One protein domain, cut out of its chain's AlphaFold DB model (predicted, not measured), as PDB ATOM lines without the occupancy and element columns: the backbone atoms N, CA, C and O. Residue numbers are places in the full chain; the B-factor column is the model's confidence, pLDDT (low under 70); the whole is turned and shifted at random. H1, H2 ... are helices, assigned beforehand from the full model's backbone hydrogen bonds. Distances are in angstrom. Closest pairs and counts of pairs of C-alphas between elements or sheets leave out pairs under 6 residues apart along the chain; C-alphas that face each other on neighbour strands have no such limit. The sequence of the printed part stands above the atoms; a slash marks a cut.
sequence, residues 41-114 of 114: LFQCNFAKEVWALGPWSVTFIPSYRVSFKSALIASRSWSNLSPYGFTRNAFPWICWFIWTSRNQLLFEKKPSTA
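Overview. This is residues 41 to 114 of the 114 residues of the protein "zf-RVT domain-containing protein" of Brassica oleracea (UniProt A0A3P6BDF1). One long helix, H3, makes the longest axis, with two short helices near it: H1 runs alongside part of H3 in the opposite direction, and H2 makes a V with H3, the last residue of H2 lying near the first residue of H3. Two long loops join the three helices, and residues 109 to 114 fold back as a tail from the far end of H3. The printed part has 74 residues with three named helices, in the order H1, H2, H3, and no named strand. Its class is all helix, though under half of the residues, 34 of the 74, are in named elements. The whole is compact, with a radius of gyration of the C-alphas of 13.0 A, and its outline is flat, 36 by 30 by 16 A.

Arrangement. Begin with H3, residues 91 to 108, the longest helix, and look from it to H1, residues 45 to 52. The two only just touch, with 3 pairs of C-alphas within 8 A, and H3 does so with residues 94 to 98 alone. Look for their closest C-alphas at Ala 47 and Ile 98, 6.8 A apart. Their lines stand at a shallow tilt of 29 degrees, and they run opposite ways. Now look to H2, residues 68 to 75, which is close to H3 but not clearly touching it, with 2 pairs of C-alphas within 8 A. The closest C-alphas there are those of Ser 75 and Phe 91, 6.4 A apart. H2 and H3 stand at a steep tilt of 45 degrees and run opposite ways. H1 and H2 are apart. In H1, H2 and H3, each backbone O of residue i is within hydrogen-bond range of N of residue i+4.

Along the chain. Find C-alpha 91 at (-25.551, -11.979, -20.567); from there H3 runs 25.2 A to C-alpha 108 at (-46.542, -25.257, -16.046). Then go to C-alpha 45 at (-35.721, -19.289, -32.661), where H1 begins; it runs 10.5 A to the C-alpha of Ala 52. H2 runs 10.3 A, from the C-alpha of Phe 68 to that of Ser 75.

Size, cuts and confidence. The two C-alphas farthest apart are those of Ser 77 and Lys 109, at 36.4 A. Look between the helices for two long links of 15 residues each, residues 53 to 67 and residues 76 to 90. The printed part has no cut and ends at residue 114, the chain's last residue. In the B-factor column the mean pLDDT of the printed part is 72.4, and the model's confidence is under 70 at residues 57 to 66, 79 to 88 and 108 to 114.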
ATOM      1  N   LEU A  41     -29.908 -21.994 -25.446       85.06
ATOM      2  CA  LEU A  41     -29.400 -20.663 -25.127       85.06
ATOM      3  C   LEU A  41     -29.157 -19.776 -26.348       85.06
ATOM      4  O   LEU A  41     -29.203 -18.565 -26.183       85.06
ATOM      5  N   PHE A  42     -28.883 -20.324 -27.536       83.25
ATOM      6  CA  PHE A  42     -28.426 -19.518 -28.681       83.25
ATOM      7  C   PHE A  42     -29.060 -19.869 -30.030       83.25
ATOM      8  O   PHE A  42     -29.161 -18.993 -30.884       83.25
ATOM      9  N   GLN A  43     -29.451 -21.124 -30.273       83.38
ATOM     10  CA  GLN A  43     -29.856 -21.555 -31.624       83.38
ATOM     11  C   GLN A  43     -31.370 -21.651 -31.807       83.38
ATOM     12  O   GLN A  43     -31.844 -21.533 -32.938       83.38
ATOM     13  N   CYS A  44     -32.120 -21.845 -30.721       85.69
ATOM     14  CA  CYS A  44     -33.574 -21.836 -30.729       85.69
ATOM     15  C   CYS A  44     -34.084 -20.491 -31.268       85.69
ATOM     16  O   CYS A  44     -33.532 -19.444 -30.928       85.69
ATOM     17  N   ASN A  45     -35.145 -20.509 -32.080       85.00
ATOM     18  CA  ASN A  45     -35.721 -19.289 -32.661       85.00
ATOM     19  C   ASN A  45     -36.107 -18.275 -31.575       85.00
ATOM     20  O   ASN A  45     -35.724 -17.114 -31.660       85.00
ATOM     21  N   PHE A  46     -36.702 -18.755 -30.480       85.94
ATOM     22  CA  PHE A  46     -36.996 -17.930 -29.310       85.94
ATOM     23  C   PHE A  46     -35.741 -17.289 -28.703       85.94
ATOM     24  O   PHE A  46     -35.734 -16.106 -28.385       85.94
ATOM     25  N   ALA A  47     -34.655 -18.053 -28.552       86.25
ATOM     26  CA  ALA A  47     -33.415 -17.505 -28.014       86.25
ATOM     27  C   ALA A  47     -32.848 -16.423 -28.942       86.25
ATOM     28  O   ALA A  47     -32.462 -15.361 -28.463       86.25
ATOM     29  N   LYS A  48     -32.840 -16.659 -30.261       84.69
ATOM     30  CA  LYS A  48     -32.389 -15.673 -31.256       84.69
ATOM     31  C   LYS A  48     -33.170 -14.364 -31.155       84.69
ATOM     32  O   LYS A  48     -32.548 -13.308 -31.157       84.69
ATOM     33  N   GLU A  49     -34.493 -14.435 -31.019       85.44
ATOM     34  CA  GLU A  49     -35.353 -13.260 -30.832       85.44
ATOM     35  C   GLU A  49     -35.027 -12.515 -29.533       85.44
ATOM     36  O   GLU A  49     -34.813 -11.306 -29.557       85.44
ATOM     37  N   VAL A  50     -34.895 -13.231 -28.409       85.50
ATOM     38  CA  VAL A  50     -34.524 -12.629 -27.116       85.50
ATOM     39  C   VAL A  50     -33.173 -11.918 -27.200       85.50
ATOM     40  O   VAL A  50     -33.023 -10.815 -26.677       85.50
ATOM     41  N   TRP A  51     -32.181 -12.517 -27.864       83.44
ATOM     42  CA  TRP A  51     -30.888 -11.862 -28.041       83.44
ATOM     43  C   TRP A  51     -30.958 -10.664 -28.989       83.44
ATOM     44  O   TRP A  51     -30.275  -9.677 -28.726       83.44
ATOM     45  N   ALA A  52     -31.772 -10.721 -30.046       80.81
ATOM     46  CA  ALA A  52     -31.966  -9.611 -30.978       80.81
ATOM     47  C   ALA A  52     -32.638  -8.395 -30.316       80.81
ATOM     48  O   ALA A  52     -32.304  -7.262 -30.644       80.81
ATOM     49  N   LEU A  53     -33.542  -8.632 -29.362       80.69
ATOM     50  CA  LEU A  53     -34.219  -7.594 -28.578       80.69
ATOM     51  C   LEU A  53     -33.408  -7.114 -27.362       80.69
ATOM     52  O   LEU A  53     -33.839  -6.213 -26.643       80.69
ATOM     53  N   GLY A  54     -32.254  -7.727 -27.090       74.56
ATOM     54  CA  GLY A  54     -31.438  -7.379 -25.933       74.56
ATOM     55  C   GLY A  54     -30.779  -5.996 -26.061       74.56
ATOM     56  O   GLY A  54     -30.555  -5.507 -27.168       74.56
ATOM     57  N   PRO A  55     -30.411  -5.357 -24.933       70.75
ATOM     58  CA  PRO A  55     -29.882  -3.992 -24.895       70.75
ATOM     59  C   PRO A  55     -28.388  -3.926 -25.269       70.75
ATOM     60  O   PRO A  55     -27.580  -3.320 -24.558       70.75
ATOM     61  N   TRP A  56     -27.993  -4.586 -26.356       70.38
ATOM     62  CA  TRP A  56     -26.600  -4.698 -26.784       70.38
ATOM     63  C   TRP A  56     -26.175  -3.499 -27.627       70.38
ATOM     64  O   TRP A  56     -26.896  -3.065 -28.519       70.38
ATOM     65  N   SER A  57     -24.968  -2.993 -27.382       61.09
ATOM     66  CA  SER A  57     -24.330  -1.992 -28.249       61.09
ATOM     67  C   SER A  57     -23.823  -2.578 -29.574       61.09
ATOM     68  O   SER A  57     -23.644  -1.846 -30.543       61.09
ATOM     69  N   VAL A  58     -23.604  -3.894 -29.622       61.12
ATOM     70  CA  VAL A  58     -23.127  -4.638 -30.792       61.12
ATOM     71  C   VAL A  58     -24.129  -5.740 -31.106       61.12
ATOM     72  O   VAL A  58     -24.566  -6.456 -30.206       61.12
ATOM     73  N   THR A  59     -24.476  -5.896 -32.381       59.62
ATOM     74  CA  THR A  59     -25.393  -6.930 -32.864       59.62
ATOM     75  C   THR A  59     -24.846  -8.312 -32.504       59.62
ATOM     76  O   THR A  59     -23.881  -8.791 -33.101       59.62
ATOM     77  N   PHE A  60     -25.441  -8.966 -31.506       64.88
ATOM     78  CA  PHE A  60     -25.102 -10.347 -31.188       64.88
ATOM     79  C   PHE A  60     -25.711 -11.247 -32.258       64.88
ATOM     80  O   PHE A  60     -26.926 -11.412 -32.316       64.88
ATOM     81  N   ILE A  61     -24.866 -11.823 -33.113       61.84
ATOM     82  CA  ILE A  61     -25.282 -12.811 -34.106       61.84
ATOM     83  C   ILE A  61     -25.026 -14.198 -33.497       61.84
ATOM     84  O   ILE A  61     -23.872 -14.618 -33.398       61.84
ATOM     85  N   PRO A  62     -26.068 -14.943 -33.083       57.19
ATOM     86  CA  PRO A  62     -25.905 -16.232 -32.403       57.19
ATOM     87  C   PRO A  62     -25.340 -17.331 -33.318       57.19
ATOM     88  O   PRO A  62     -24.941 -18.404 -32.854       57.19
ATOM     89  N   SER A  63     -25.328 -17.103 -34.635       53.31
ATOM     90  CA  SER A  63     -24.814 -18.056 -35.609       53.31
ATOM     91  C   SER A  63     -23.296 -17.944 -35.707       53.31
ATOM     92  O   SER A  63     -22.788 -17.018 -36.323       53.31
ATOM     93  N   TYR A  64     -22.585 -18.865 -35.058       49.25
ATOM     94  CA  TYR A  64     -21.547 -19.736 -35.640       49.25
ATOM     95  C   TYR A  64     -20.698 -20.331 -34.503       49.25
ATOM     96  O   TYR A  64     -19.770 -19.721 -33.988       49.25
ATOM     97  N   ARG A  65     -21.060 -21.558 -34.096       52.34
ATOM     98  CA  ARG A  65     -20.260 -22.511 -33.291       52.34
ATOM     99  C   ARG A  65     -19.486 -21.929 -32.100       52.34
ATOM    100  O   ARG A  65     -18.295 -22.174 -31.934       52.34
ATOM    101  N   VAL A  66     -20.185 -21.231 -31.215       62.50
ATOM    102  CA  VAL A  66     -19.603 -20.713 -29.974       62.50
ATOM    103  C   VAL A  66     -19.933 -21.688 -28.845       62.50
ATOM    104  O   VAL A  66     -21.099 -21.911 -28.529       62.50
ATOM    105  N   SER A  67     -18.920 -22.296 -28.224       75.25
ATOM    106  CA  SER A  67     -19.121 -22.961 -26.931       75.25
ATOM    107  C   SER A  67     -19.696 -21.952 -25.926       75.25
ATOM    108  O   SER A  67     -19.395 -20.757 -26.002       75.25
ATOM    109  N   PHE A  68     -20.470 -22.402 -24.935       78.25
ATOM    110  CA  PHE A  68     -20.959 -21.488 -23.894       78.25
ATOM    111  C   PHE A  68     -19.802 -20.736 -23.211       78.25
ATOM    112  O   PHE A  68     -19.921 -19.559 -22.888       78.25
ATOM    113  N   LYS A  69     -18.648 -21.395 -23.048       78.75
ATOM    114  CA  LYS A  69     -17.448 -20.803 -22.449       78.75
ATOM    115  C   LYS A  69     -16.897 -19.645 -23.282       78.75
ATOM    116  O   LYS A  69     -16.573 -18.603 -22.721       78.75
ATOM    117  N   SER A  70     -16.814 -19.801 -24.603       78.62
ATOM    118  CA  SER A  70     -16.357 -18.727 -25.490       78.62
ATOM    119  C   SER A  70     -17.365 -17.576 -25.551       78.62
ATOM    120  O   SER A  70     -16.947 -16.424 -25.522       78.62
ATOM    121  N   ALA A  71     -18.673 -17.860 -25.512       78.94
ATOM    122  CA  ALA A  71     -19.708 -16.827 -25.417       78.94
ATOM    123  C   ALA A  71     -19.620 -16.056 -24.086       78.94
ATOM    124  O   ALA A  71     -19.682 -14.830 -24.067       78.94
ATOM    125  N   LEU A  72     -19.374 -16.757 -22.974       79.75
ATOM    126  CA  LEU A  72     -19.174 -16.146 -21.661       79.75
ATOM    127  C   LEU A  72     -17.937 -15.238 -21.625       79.75
ATOM    128  O   LEU A  72     -18.001 -14.151 -21.053       79.75
ATOM    129  N   ILE A  73     -16.821 -15.659 -22.229       79.69
ATOM    130  CA  ILE A  73     -15.606 -14.834 -22.321       79.69
ATOM    131  C   ILE A  73     -15.877 -13.588 -23.167       79.69
ATOM    132  O   ILE A  73     -15.587 -12.487 -22.706       79.69
ATOM    133  N   ALA A  74     -16.484 -13.753 -24.346       77.69
ATOM    134  CA  ALA A  74     -16.837 -12.643 -25.228       77.69
ATOM    135  C   ALA A  74     -17.783 -11.648 -24.544       77.69
ATOM    136  O   ALA A  74     -17.581 -10.446 -24.650       77.69
ATOM    137  N   SER A  75     -18.745 -12.131 -23.751       77.25
ATOM    138  CA  SER A  75     -19.699 -11.263 -23.055       77.25
ATOM    139  C   SER A  75     -19.059 -10.261 -22.090       77.25
ATOM    140  O   SER A  75     -19.669  -9.251 -21.756       77.25
ATOM    141  N   ARG A  76     -17.818 -10.498 -21.636       74.88
ATOM    142  CA  ARG A  76     -17.114  -9.574 -20.731       74.88
ATOM    143  C   ARG A  76     -16.838  -8.212 -21.361       74.88
ATOM    144  O   ARG A  76     -16.742  -7.242 -20.620       74.88
ATOM    145  N   SER A  77     -16.693  -8.146 -22.683       71.69
ATOM    146  CA  SER A  77     -16.494  -6.889 -23.408       71.69
ATOM    147  C   SER A  77     -17.805  -6.253 -23.870       71.69
ATOM    148  O   SER A  77     -17.776  -5.177 -24.462       71.69
ATOM    149  N   TRP A  78     -18.953  -6.889 -23.617       72.50
ATOM    150  CA  TRP A  78     -20.244  -6.358 -24.036       72.50
ATOM    151  C   TRP A  78     -20.691  -5.280 -23.053       72.50
ATOM    152  O   TRP A  78     -21.019  -5.552 -21.896       72.50
ATOM    153  N   SER A  79     -20.693  -4.039 -23.526       62.59
ATOM    154  CA  SER A  79     -21.322  -2.916 -22.846       62.59
ATOM    155  C   SER A  79     -22.801  -2.873 -23.228       62.59
ATOM    156  O   SER A  79     -23.145  -2.867 -24.415       62.59
ATOM    157  N   ASN A  80     -23.693  -2.856 -22.234       65.56
ATOM    158  CA  ASN A  80     -25.097  -2.573 -22.525       65.56
ATOM    159  C   ASN A  80     -25.249  -1.087 -22.857       65.56
ATOM    160  O   ASN A  80     -24.469  -0.248 -22.394       65.56
ATOM    161  N   LEU A  81     -26.274  -0.760 -23.635       60.44
ATOM    162  CA  LEU A  81     -26.601   0.624 -23.950       60.44
ATOM    163  C   LEU A  81     -26.951   1.398 -22.664       60.44
ATOM    164  O   LEU A  81     -27.830   1.015 -21.891       60.44
ATOM    165  N   SER A  82     -26.256   2.523 -22.480       52.25
ATOM    166  CA  SER A  82     -26.323   3.423 -21.320       52.25
ATOM    167  C   SER A  82     -27.731   3.893 -20.880       52.25
ATOM    168  O   SER A  82     -27.943   3.980 -19.669       52.25
ATOM    169  N   PRO A  83     -28.732   4.153 -21.758       56.25
ATOM    170  CA  PRO A  83     -29.986   4.765 -21.301       56.25
ATOM    171  C   PRO A  83     -30.863   3.865 -20.412       56.25
ATOM    172  O   PRO A  83     -31.789   4.370 -19.787       56.25
ATOM    173  N   TYR A  84     -30.576   2.562 -20.300       56.53
ATOM    174  CA  TYR A  84     -31.389   1.626 -19.509       56.53
ATOM    175  C   TYR A  84     -30.875   1.390 -18.077       56.53
ATOM    176  O   TYR A  84     -31.376   0.509 -17.383       56.53
ATOM    177  N   GLY A  85     -29.845   2.119 -17.624       55.59
ATOM    178  CA  GLY A  85     -29.305   1.992 -16.259       55.59
ATOM    179  C   GLY A  85     -28.564   0.674 -15.970       55.59
ATOM    180  O   GLY A  85     -28.094   0.450 -14.853       55.59
ATOM    181  N   PHE A  86     -28.406  -0.200 -16.969       57.75
ATOM    182  CA  PHE A  86     -27.685  -1.467 -16.851       57.75
ATOM    183  C   PHE A  86     -26.177  -1.276 -17.052       57.75
ATOM    184  O   PHE A  86     -25.628  -1.513 -18.126       57.75
ATOM    185  N   THR A  87     -25.471  -0.918 -15.982       58.91
ATOM    186  CA  THR A  87     -24.002  -0.758 -15.985       58.91
ATOM    187  C   THR A  87     -23.223  -2.083 -16.032       58.91
ATOM    188  O   THR A  87     -21.996  -2.075 -16.112       58.91
ATOM    189  N   ARG A  88     -23.901  -3.240 -15.973       68.06
ATOM    190  CA  ARG A  88     -23.285  -4.577 -15.854       68.06
ATOM    191  C   ARG A  88     -23.759  -5.523 -16.950       68.06
ATOM    192  O   ARG A  88     -24.951  -5.572 -17.220       68.06
ATOM    193  N   ASN A  89     -22.849  -6.331 -17.498       75.56
ATOM    194  CA  ASN A  89     -23.105  -7.351 -18.526       75.56
ATOM    195  C   ASN A  89     -24.432  -8.117 -18.303       75.56
ATOM    196  O   ASN A  89     -24.573  -8.846 -17.316       75.56
ATOM    197  N   ALA A  90     -25.390  -7.956 -19.224       79.81
ATOM    198  CA  ALA A  90     -26.720  -8.568 -19.152       79.81
ATOM    199  C   ALA A  90     -26.742 -10.062 -19.539       79.81
ATOM    200  O   ALA A  90     -27.739 -10.749 -19.309       79.81
ATOM    201  N   PHE A  91     -25.641 -10.601 -20.074       83.38
ATOM    202  CA  PHE A  91     -25.551 -11.979 -20.567       83.38
ATOM    203  C   PHE A  91     -25.991 -13.042 -19.545       83.38
ATOM    204  O   PHE A  91     -26.815 -13.888 -19.897       83.38
ATOM    205  N   PRO A  92     -25.540 -13.017 -18.268       83.81
ATOM    206  CA  PRO A  92     -25.968 -14.009 -17.284       83.81
ATOM    207  C   PRO A  92     -27.471 -13.975 -17.001       83.81
ATOM    208  O   PRO A  92     -28.077 -15.023 -16.779       83.81
ATOM    209  N   TRP A  93     -28.063 -12.780 -17.023       84.88
ATOM    210  CA  TRP A  93     -29.481 -12.567 -16.758       84.88
ATOM    211  C   TRP A  93     -30.343 -13.093 -17.898       84.88
ATOM    212  O   TRP A  93     -31.324 -13.788 -17.651       84.88
ATOM    213  N   ILE A  94     -29.933 -12.849 -19.142       85.69
ATOM    214  CA  ILE A  94     -30.649 -13.341 -20.323       85.69
ATOM    215  C   ILE A  94     -30.552 -14.868 -20.420       85.69
ATOM    216  O   ILE A  94     -31.573 -15.529 -20.611       85.69
ATOM    217  N   CYS A  95     -29.377 -15.463 -20.173       86.19
ATOM    218  CA  CYS A  95     -29.258 -16.923 -20.086       86.19
ATOM    219  C   CYS A  95     -30.166 -17.520 -18.996       86.19
ATOM    220  O   CYS A  95     -30.784 -18.565 -19.206       86.19
ATOM    221  N   TRP A  96     -30.247 -16.869 -17.830       86.62
ATOM    222  CA  TRP A  96     -31.132 -17.289 -16.742       86.62
ATOM    223  C   TRP A  96     -32.608 -17.188 -17.129       86.62
ATOM    224  O   TRP A  96     -33.374 -18.121 -16.873       86.62
ATOM    225  N   PHE A  97     -33.001 -16.092 -17.776       87.81
ATOM    226  CA  PHE A  97     -34.369 -15.863 -18.228       87.81
ATOM    227  C   PHE A  97     -34.807 -16.913 -19.251       87.81
ATOM    228  O   PHE A  97     -35.841 -17.548 -19.061       87.81
ATOM    229  N   ILE A  98     -33.987 -17.175 -20.276       87.88
ATOM    230  CA  ILE A  98     -34.267 -18.197 -21.296       87.88
ATOM    231  C   ILE A  98     -34.462 -19.575 -20.648       87.88
ATOM    232  O   ILE A  98     -35.434 -20.274 -20.939       87.88
ATOM    233  N   TRP A  99     -33.570 -19.963 -19.730       86.56
ATOM    234  CA  TRP A  99     -33.666 -21.252 -19.040       86.56
ATOM    235  C   TRP A  99     -34.916 -21.351 -18.155       86.56
ATOM    236  O   TRP A  99     -35.637 -22.348 -18.214       86.56
ATOM    237  N   THR A 100     -35.198 -20.309 -17.371       85.19
ATOM    238  CA  THR A 100     -36.382 -20.251 -16.499       85.19
ATOM    239  C   THR A 100     -37.667 -20.318 -17.316       85.19
ATOM    240  O   THR A 100     -38.549 -21.114 -17.008       85.19
ATOM    241  N   SER A 101     -37.738 -19.556 -18.407       86.44
ATOM    242  CA  SER A 101     -38.876 -19.519 -19.324       86.44
ATOM    243  C   SER A 101     -39.134 -20.881 -19.985       86.44
ATOM    244  O   SER A 101     -40.282 -21.301 -20.132       86.44
ATOM    245  N   ARG A 102     -38.082 -21.631 -20.342       84.38
ATOM    246  CA  ARG A 102     -38.225 -23.020 -20.810       84.38
ATOM    247  C   ARG A 102     -38.725 -23.955 -19.710       84.38
ATOM    248  O   ARG A 102     -39.572 -24.800 -19.983       84.38
ATOM    249  N   ASN A 103     -38.232 -23.825 -18.479       82.00
ATOM    250  CA  ASN A 103     -38.714 -24.657 -17.375       82.00
ATOM    251  C   ASN A 103     -40.187 -24.388 -17.061       82.00
ATOM    252  O   ASN A 103     -40.942 -25.336 -16.890       82.00
ATOM    253  N   GLN A 104     -40.609 -23.124 -17.050       81.88
ATOM    254  CA  GLN A 104     -42.019 -22.762 -16.896       81.88
ATOM    255  C   GLN A 104     -42.878 -23.391 -17.997       81.88
ATOM    256  O   GLN A 104     -43.914 -23.979 -17.705       81.88
ATOM    257  N   LEU A 105     -42.425 -23.358 -19.255       80.31
ATOM    258  CA  LEU A 105     -43.168 -23.977 -20.354       80.31
ATOM    259  C   LEU A 105     -43.307 -25.500 -20.178       80.31
ATOM    260  O   LEU A 105     -44.381 -26.049 -20.408       80.31
ATOM    261  N   LEU A 106     -42.241 -26.178 -19.741       76.06
ATOM    262  CA  LEU A 106     -42.245 -27.630 -19.548       76.06
ATOM    263  C   LEU A 106     -43.051 -28.096 -18.332       76.06
ATOM    264  O   LEU A 106     -43.713 -29.126 -18.419       76.06
ATOM    265  N   PHE A 107     -42.987 -27.374 -17.212       72.44
ATOM    266  CA  PHE A 107     -43.627 -27.794 -15.960       72.44
ATOM    267  C   PHE A 107     -45.018 -27.184 -15.751       72.44
ATOM    268  O   PHE A 107     -45.864 -27.821 -15.133       72.44
ATOM    269  N   GLU A 108     -45.286 -25.986 -16.282       65.94
ATOM    270  CA  GLU A 108     -46.542 -25.257 -16.046       65.94
ATOM    271  C   GLU A 108     -47.433 -25.123 -17.292       65.94
ATOM    272  O   GLU A 108     -48.560 -24.644 -17.170       65.94
ATOM    273  N   LYS A 109     -46.968 -25.516 -18.493       61.91
ATOM    274  CA  LYS A 109     -47.676 -25.336 -19.785       61.91
ATOM    275  C   LYS A 109     -48.161 -23.899 -20.061       61.91
ATOM    276  O   LYS A 109     -49.033 -23.695 -20.902       61.91
ATOM    277  N   LYS A 110     -47.607 -22.889 -19.384       51.75
ATOM    278  CA  LYS A 110     -47.932 -21.478 -19.625       51.75
ATOM    279  C   LYS A 110     -46.966 -20.905 -20.665       51.75
ATOM    280  O   LYS A 110     -45.772 -20.804 -20.369       51.75
ATOM    281  N   PRO A 111     -47.423 -20.535 -21.874       53.00
ATOM    282  CA  PRO A 111     -46.599 -19.751 -22.781       53.00
ATOM    283  C   PRO A 111     -46.322 -18.392 -22.134       53.00
ATOM    284  O   PRO A 111     -47.228 -17.763 -21.589       53.00
ATOM    285  N   SER A 112     -45.056 -17.969 -22.142       51.25
ATOM    286  CA  SER A 112     -44.650 -16.669 -21.606       51.25
ATOM    287  C   SER A 112     -45.400 -15.571 -22.362       51.25
ATOM    288  O   SER A 112     -45.181 -15.398 -23.558       51.25
ATOM    289  N   THR A 113     -46.318 -14.889 -21.684       46.66
ATOM    290  CA  THR A 113     -47.003 -13.708 -22.214       46.66
ATOM    291  C   THR A 113     -45.999 -12.573 -22.366       46.66
ATOM    292  O   THR A 113     -45.217 -12.326 -21.444       46.66
ATOM    293  N   ALA A 114     -46.010 -11.980 -23.562       38.44
ATOM    294  CA  ALA A 114     -45.209 -10.831 -23.969       38.44
ATOM    295  C   ALA A 114     -45.480  -9.591 -23.108       38.44
ATOM    296  O   ALA A 114     -46.619  -9.468 -22.601       38.44
TER     297      ALA A 114